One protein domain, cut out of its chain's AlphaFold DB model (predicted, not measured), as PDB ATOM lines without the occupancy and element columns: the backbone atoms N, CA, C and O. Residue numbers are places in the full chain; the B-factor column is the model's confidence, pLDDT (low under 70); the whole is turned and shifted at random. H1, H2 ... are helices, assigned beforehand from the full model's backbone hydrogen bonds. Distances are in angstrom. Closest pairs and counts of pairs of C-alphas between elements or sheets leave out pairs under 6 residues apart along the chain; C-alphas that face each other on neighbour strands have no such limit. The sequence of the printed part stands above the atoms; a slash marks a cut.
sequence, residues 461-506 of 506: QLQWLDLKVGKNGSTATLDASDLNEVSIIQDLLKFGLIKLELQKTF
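Overview. This is residues 461 to 506 of the 506 residues of an uncharacterized protein of termite gut metagenome (UniProt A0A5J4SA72). Little regular structure is present: two short helices, H1 and H2, stand about perpendicular, with the first residue of H1, Gln 461, close to Ile 488 of H2, and a wide loop, residues 469 to 485, runs between them. After H2 the chain turns back and runs away as a tail to Phe 506, and this tail makes the length. The printed part has 46 residues with two named helices, H1 then H2, and no named strand; the class is all helix, with 17 residues in named elements. It is only just compact, close to loose, with a radius of gyration of the C-alphas of 10.9 A and spans of 33 by 23 by 20 A.

Along the chain. H1, residues 461 to 468, begins with C-alpha 461 at (46.514, 21.921, -8.725) and is 10.6 A long from first to last C-alpha. H2, residues 486 to 494, is 11.9 A long and ends with C-alpha 494 at (36.177, 20.464, -2.937).

Arrangement. H1 and H2 touch; their closest C-alphas, those of Gln 461 and Ile 488, are 5.5 A apart. Their lines are about perpendicular, at 75 degrees. In both helices every O i to N i+4 pair is within hydrogen-bond range.

Size, cuts and confidence. The C-alphas farthest apart, those of Gln 463 and Phe 506, the chain's last residue, are 33.2 A apart. The printed part has no cut. The link from H1 to H2 is long, 17 residues. Residues 471 to 473 have pLDDT under 70.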
ATOM      1  N   GLN A 461      46.764  22.251 -10.123       90.38
ATOM      2  CA  GLN A 461      46.514  21.921  -8.725       90.38
ATOM      3  C   GLN A 461      47.498  20.843  -8.242       90.38
ATOM      4  O   GLN A 461      48.059  20.962  -7.155       90.38
ATOM      5  N   LEU A 462      47.767  19.828  -9.070       87.75
ATOM      6  CA  LEU A 462      48.750  18.778  -8.782       87.75
ATOM      7  C   LEU A 462      50.185  19.317  -8.739       87.75
ATOM      8  O   LEU A 462      50.927  18.997  -7.815       87.75
ATOM      9  N   GLN A 463      50.570  20.173  -9.690       88.25
ATOM     10  CA  GLN A 463      51.888  20.821  -9.680       88.25
ATOM     11  C   GLN A 463      52.074  21.718  -8.452       88.25
ATOM     12  O   GLN A 463      53.157  21.753  -7.869       88.25
ATOM     13  N   TRP A 464      51.016  22.419  -8.038       89.94
ATOM     14  CA  TRP A 464      51.027  23.213  -6.814       89.94
ATOM     15  C   TRP A 464      51.230  22.331  -5.574       89.94
ATOM     16  O   TRP A 464      52.073  22.649  -4.736       89.94
ATOM     17  N   LEU A 465      50.546  21.183  -5.485       87.81
ATOM     18  CA  LEU A 465      50.765  20.216  -4.402       87.81
ATOM     19  C   LEU A 465      52.199  19.687  -4.374       87.81
ATOM     20  O   LEU A 465      52.835  19.727  -3.321       87.81
ATOM     21  N   ASP A 466      52.728  19.271  -5.523       86.69
ATOM     22  CA  ASP A 466      54.107  18.788  -5.645       86.69
ATOM     23  C   ASP A 466      55.131  19.860  -5.219       86.69
ATOM     24  O   ASP A 466      56.180  19.521  -4.669       86.69
ATOM     25  N   LEU A 467      54.839  21.149  -5.443       87.62
ATOM     26  CA  LEU A 467      55.684  22.270  -5.013       87.62
ATOM     27  C   LEU A 467      55.620  22.525  -3.502       87.62
ATOM     28  O   LEU A 467      56.645  22.859  -2.909       87.62
ATOM     29  N   LYS A 468      54.435  22.421  -2.887       88.12
ATOM     30  CA  LYS A 468      54.225  22.792  -1.475       88.12
ATOM     31  C   LYS A 468      54.511  21.662  -0.508       88.12
ATOM     32  O   LYS A 468      55.144  21.871   0.520       88.12
ATOM     33  N   VAL A 469      54.045  20.474  -0.850       82.75
ATOM     34  CA  VAL A 469      54.178  19.271  -0.030       82.75
ATOM     35  C   VAL A 469      55.461  18.519  -0.403       82.75
ATOM     36  O   VAL A 469      56.001  17.759   0.396       82.75
ATOM     37  N   GLY A 470      56.019  18.783  -1.588       71.19
ATOM     38  CA  GLY A 470      57.085  17.969  -2.153       71.19
ATOM     39  C   GLY A 470      56.512  16.669  -2.715       71.19
ATOM     40  O   GLY A 470      55.499  16.163  -2.241       71.19
ATOM     41  N   LYS A 471      57.196  16.082  -3.702       63.88
ATOM     42  CA  LYS A 471      56.724  14.868  -4.402       63.88
ATOM     43  C   LYS A 471      56.356  13.690  -3.484       63.88
ATOM     44  O   LYS A 471      55.567  12.850  -3.894       63.88
ATOM     45  N   ASN A 472      56.933  13.634  -2.279       59.38
ATOM     46  CA  ASN A 472      56.746  12.549  -1.310       59.38
ATOM     47  C   ASN A 472      56.315  13.042   0.086       59.38
ATOM     48  O   ASN A 472      56.379  12.269   1.042       59.38
ATOM     49  N   GLY A 473      55.961  14.318   0.254       68.69
ATOM     50  CA  GLY A 473      55.485  14.793   1.553       68.69
ATOM     51  C   GLY A 473      54.022  14.428   1.786       68.69
ATOM     52  O   GLY A 473      53.273  14.150   0.852       68.69
ATOM     53  N   SER A 474      53.605  14.456   3.046       75.06
ATOM     54  CA  SER A 474      52.207  14.255   3.450       75.06
ATOM     55  C   SER A 474      51.581  15.501   4.077       75.06
ATOM     56  O   SER A 474      50.361  15.582   4.200       75.06
ATOM     57  N   THR A 475      52.395  16.492   4.452       81.94
ATOM     58  CA  THR A 475      51.956  17.755   5.051       81.94
ATOM     59  C   THR A 475      52.833  18.911   4.575       81.94
ATOM     60  O   THR A 475      53.999  18.731   4.228       81.94
ATOM     61  N   ALA A 476      52.262  20.113   4.559       86.00
ATOM     62  CA  ALA A 476      52.970  21.356   4.278       86.00
ATOM     63  C   ALA A 476      52.403  22.474   5.154       86.00
ATOM     64  O   ALA A 476      51.204  22.497   5.441       86.00
ATOM     65  N   THR A 477      53.249  23.416   5.563       86.44
ATOM     66  CA  THR A 477      52.793  24.669   6.172       86.44
ATOM     67  C   THR A 477      52.615  25.701   5.071       86.44
ATOM     68  O   THR A 477      53.557  25.975   4.334       86.44
ATOM     69  N   LEU A 478      51.411  26.259   4.970       85.75
ATOM     70  CA  LEU A 478      51.099  27.315   4.012       85.75
ATOM     71  C   LEU A 478      51.408  28.685   4.618       85.75
ATOM     72  O   LEU A 478      51.128  28.920   5.797       85.75
ATOM     73  N   ASP A 479      51.940  29.594   3.807       85.44
ATOM     74  CA  ASP A 479      52.114  30.998   4.173       85.44
ATOM     75  C   ASP A 479      51.019  31.900   3.572       85.44
ATOM     76  O   ASP A 479      50.108  31.463   2.865       85.44
ATOM     77  N   ALA A 480      51.077  33.197   3.881       83.31
ATOM     78  CA  ALA A 480      50.093  34.156   3.382       83.31
ATOM     79  C   ALA A 480      50.102  34.292   1.846       83.31
ATOM     80  O   ALA A 480      49.083  34.664   1.266       83.31
ATOM     81  N   SER A 481      51.232  34.016   1.188       84.12
ATOM     82  CA  SER A 481      51.357  34.101  -0.266       84.12
ATOM     83  C   SER A 481      50.710  32.910  -0.972       84.12
ATOM     84  O   SER A 481      50.107  33.095  -2.029       84.12
ATOM     85  N   ASP A 482      50.727  31.736  -0.338       83.38
ATOM     86  CA  ASP A 482      50.081  30.512  -0.825       83.38
ATOM     87  C   ASP A 482      48.559  30.639  -0.881       83.38
ATOM     88  O   ASP A 482      47.909  30.139  -1.799       83.38
ATOM     89  N   LEU A 483      47.986  31.375   0.072       81.44
ATOM     90  CA  LEU A 483      46.549  31.640   0.136       81.44
ATOM     91  C   LEU A 483      46.052  32.573  -0.978       81.44
ATOM     92  O   LEU A 483      44.841  32.692  -1.159       81.44
ATOM     93  N   ASN A 484      46.945  33.208  -1.746       83.62
ATOM     94  CA  ASN A 484      46.546  33.995  -2.916       83.62
ATOM     95  C   ASN A 484      46.063  33.108  -4.076       83.62
ATOM     96  O   ASN A 484      45.321  33.581  -4.937       83.62
ATOM     97  N   GLU A 485      46.413  31.818  -4.087       82.88
ATOM     98  CA  GLU A 485      45.946  30.838  -5.076       82.88
ATOM     99  C   GLU A 485      44.608  30.196  -4.659       82.88
ATOM    100  O   GLU A 485      44.428  28.976  -4.673       82.88
ATOM    101  N   VAL A 486      43.638  31.040  -4.286       82.50
ATOM    102  CA  VAL A 486      42.348  30.641  -3.689       82.50
ATOM    103  C   VAL A 486      41.610  29.585  -4.517       82.50
ATOM    104  O   VAL A 486      41.060  28.649  -3.944       82.50
ATOM    105  N   SER A 487      41.605  29.702  -5.849       85.88
ATOM    106  CA  SER A 487      40.902  28.753  -6.723       85.88
ATOM    107  C   SER A 487      41.511  27.351  -6.684       85.88
ATOM    108  O   SER A 487      40.774  26.372  -6.656       85.88
ATOM    109  N   ILE A 488      42.842  27.243  -6.611       88.81
ATOM    110  CA  ILE A 488      43.537  25.953  -6.527       88.81
ATOM    111  C   ILE A 488      43.227  25.270  -5.196       88.81
ATOM    112  O   ILE A 488      42.846  24.102  -5.181       88.81
ATOM    113  N   ILE A 489      43.313  26.008  -4.087       87.38
ATOM    114  CA  ILE A 489      43.013  25.474  -2.751       87.38
ATOM    115  C   ILE A 489      41.535  25.069  -2.647       87.38
ATOM    116  O   ILE A 489      41.226  24.012  -2.097       87.38
ATOM    117  N   GLN A 490      40.618  25.872  -3.198       87.94
ATOM    118  CA  GLN A 490      39.188  25.550  -3.231       87.94
ATOM    119  C   GLN A 490      38.897  24.277  -4.025       87.94
ATOM    120  O   GLN A 490      38.144  23.438  -3.534       87.94
ATOM    121  N   ASP A 491      39.490  24.111  -5.210       87.12
ATOM    122  CA  ASP A 491      39.314  22.903  -6.018       87.12
ATOM    123  C   ASP A 491      39.848  21.670  -5.279       87.12
ATOM    124  O   ASP A 491      39.139  20.675  -5.132       87.12
ATOM    125  N   LEU A 492      41.063  21.751  -4.735       87.88
ATOM    126  CA  LEU A 492      41.681  20.655  -3.987       87.88
ATOM    127  C   LEU A 492      40.853  20.245  -2.757       87.88
ATOM    128  O   LEU A 492      40.686  19.053  -2.505       87.88
ATOM    129  N   LEU A 493      40.298  21.209  -2.013       87.38
ATOM    130  CA  LEU A 493      39.400  20.940  -0.881       87.38
ATOM    131  C   LEU A 493      38.065  20.347  -1.333       87.38
ATOM    132  O   LEU A 493      37.588  19.380  -0.743       87.38
ATOM    133  N   LYS A 494      37.462  20.914  -2.383       84.88
ATOM    134  CA  LYS A 494      36.177  20.464  -2.937       84.88
ATOM    135  C   LYS A 494      36.230  19.002  -3.365       84.88
ATOM    136  O   LYS A 494      35.255  18.280  -3.185       84.88
ATOM    137  N   PHE A 495      37.355  18.582  -3.933       81.62
ATOM    138  CA  PHE A 495      37.567  17.217  -4.401       81.62
ATOM    139  C   PHE A 495      38.216  16.305  -3.347       81.62
ATOM    140  O   PHE A 495      38.550  15.164  -3.655       81.62
ATOM    141  N   GLY A 496      38.383  16.780  -2.106       81.75
ATOM    142  CA  GLY A 496      38.925  15.982  -1.003       81.75
ATOM    143  C   GLY A 496      40.386  15.563  -1.197       81.75
ATOM    144  O   GLY A 496      40.825  14.565  -0.633       81.75
ATOM    145  N   LEU A 497      41.142  16.304  -2.011       84.75
ATOM    146  CA  LEU A 497      42.551  16.035  -2.306       84.75
ATOM    147  C   LEU A 497      43.489  16.617  -1.243       84.75
ATOM    148  O   LEU A 497      44.618  16.153  -1.109       84.75
ATOM    149  N   ILE A 498      43.017  17.605  -0.477       86.75
ATOM    150  CA  ILE A 498      43.699  18.134   0.708       86.75
ATOM    151  C   ILE A 498      42.740  18.300   1.882       86.75
ATOM    152  O   ILE A 498      41.525  18.407   1.717       86.75
ATOM    153  N   LYS A 499      43.326  18.420   3.072       86.81
ATOM    154  CA  LYS A 499      42.688  18.892   4.302       86.81
ATOM    155  C   LYS A 499      43.495  20.075   4.835       86.81
ATOM    156  O   LYS A 499      44.720  20.060   4.765       86.81
ATOM    157  N   LEU A 500      42.815  21.079   5.391       87.38
ATOM    158  CA  LEU A 500      43.457  22.163   6.135       87.38
ATOM    159  C   LEU A 500      43.285  21.942   7.639       87.38
ATOM    160  O   LEU A 500      42.183  21.657   8.110       87.38
ATOM    161  N   GLU A 501      44.368  22.112   8.389       87.06
ATOM    162  CA  GLU A 501      44.374  22.090   9.851       87.06
ATOM    163  C   GLU A 501      44.813  23.460  10.375       87.06
ATOM    164  O   GLU A 501      45.734  24.076   9.842       87.06
ATOM    165  N   LEU A 502      44.121  23.964  11.400       86.50
ATOM    166  CA  LEU A 502      44.376  25.284  11.977       86.50
ATOM    167  C   LEU A 502      45.020  25.135  13.355       86.50
ATOM    168  O   LEU A 502      44.473  24.465  14.229       86.50
ATOM    169  N   GLN A 503      46.139  25.825  13.569       87.25
ATOM    170  CA  GLN A 503      46.814  25.890  14.863       87.25
ATOM    171  C   GLN A 503      46.798  27.324  15.396       87.25
ATOM    172  O   GLN A 503      47.263  28.256  14.743       87.25
ATOM    173  N   LYS A 504      46.276  27.505  16.613       87.75
ATOM    174  CA  LYS A 504      46.297  28.792  17.316       87.75
ATOM    175  C   LYS A 504      47.656  28.986  17.993       87.75
ATOM    176  O   LYS A 504      48.108  28.104  18.717       87.75
ATOM    177  N   THR A 505      48.288  30.135  17.774       82.94
ATOM    178  CA  THR A 505      49.646  30.439  18.265       82.94
ATOM    179  C   THR A 505      49.685  31.454  19.414       82.94
ATOM    180  O   THR A 505      50.773  31.811  19.862       82.94
ATOM    181  N   PHE A 506      48.523  31.904  19.902       78.88
ATOM    182  CA  PHE A 506      48.369  32.859  21.007       78.88
ATOM    183  C   PHE A 506      47.216  32.498  21.944       78.88
ATOM    184  O   PHE A 506      46.179  31.969  21.467       78.88
TER     185      PHE A 506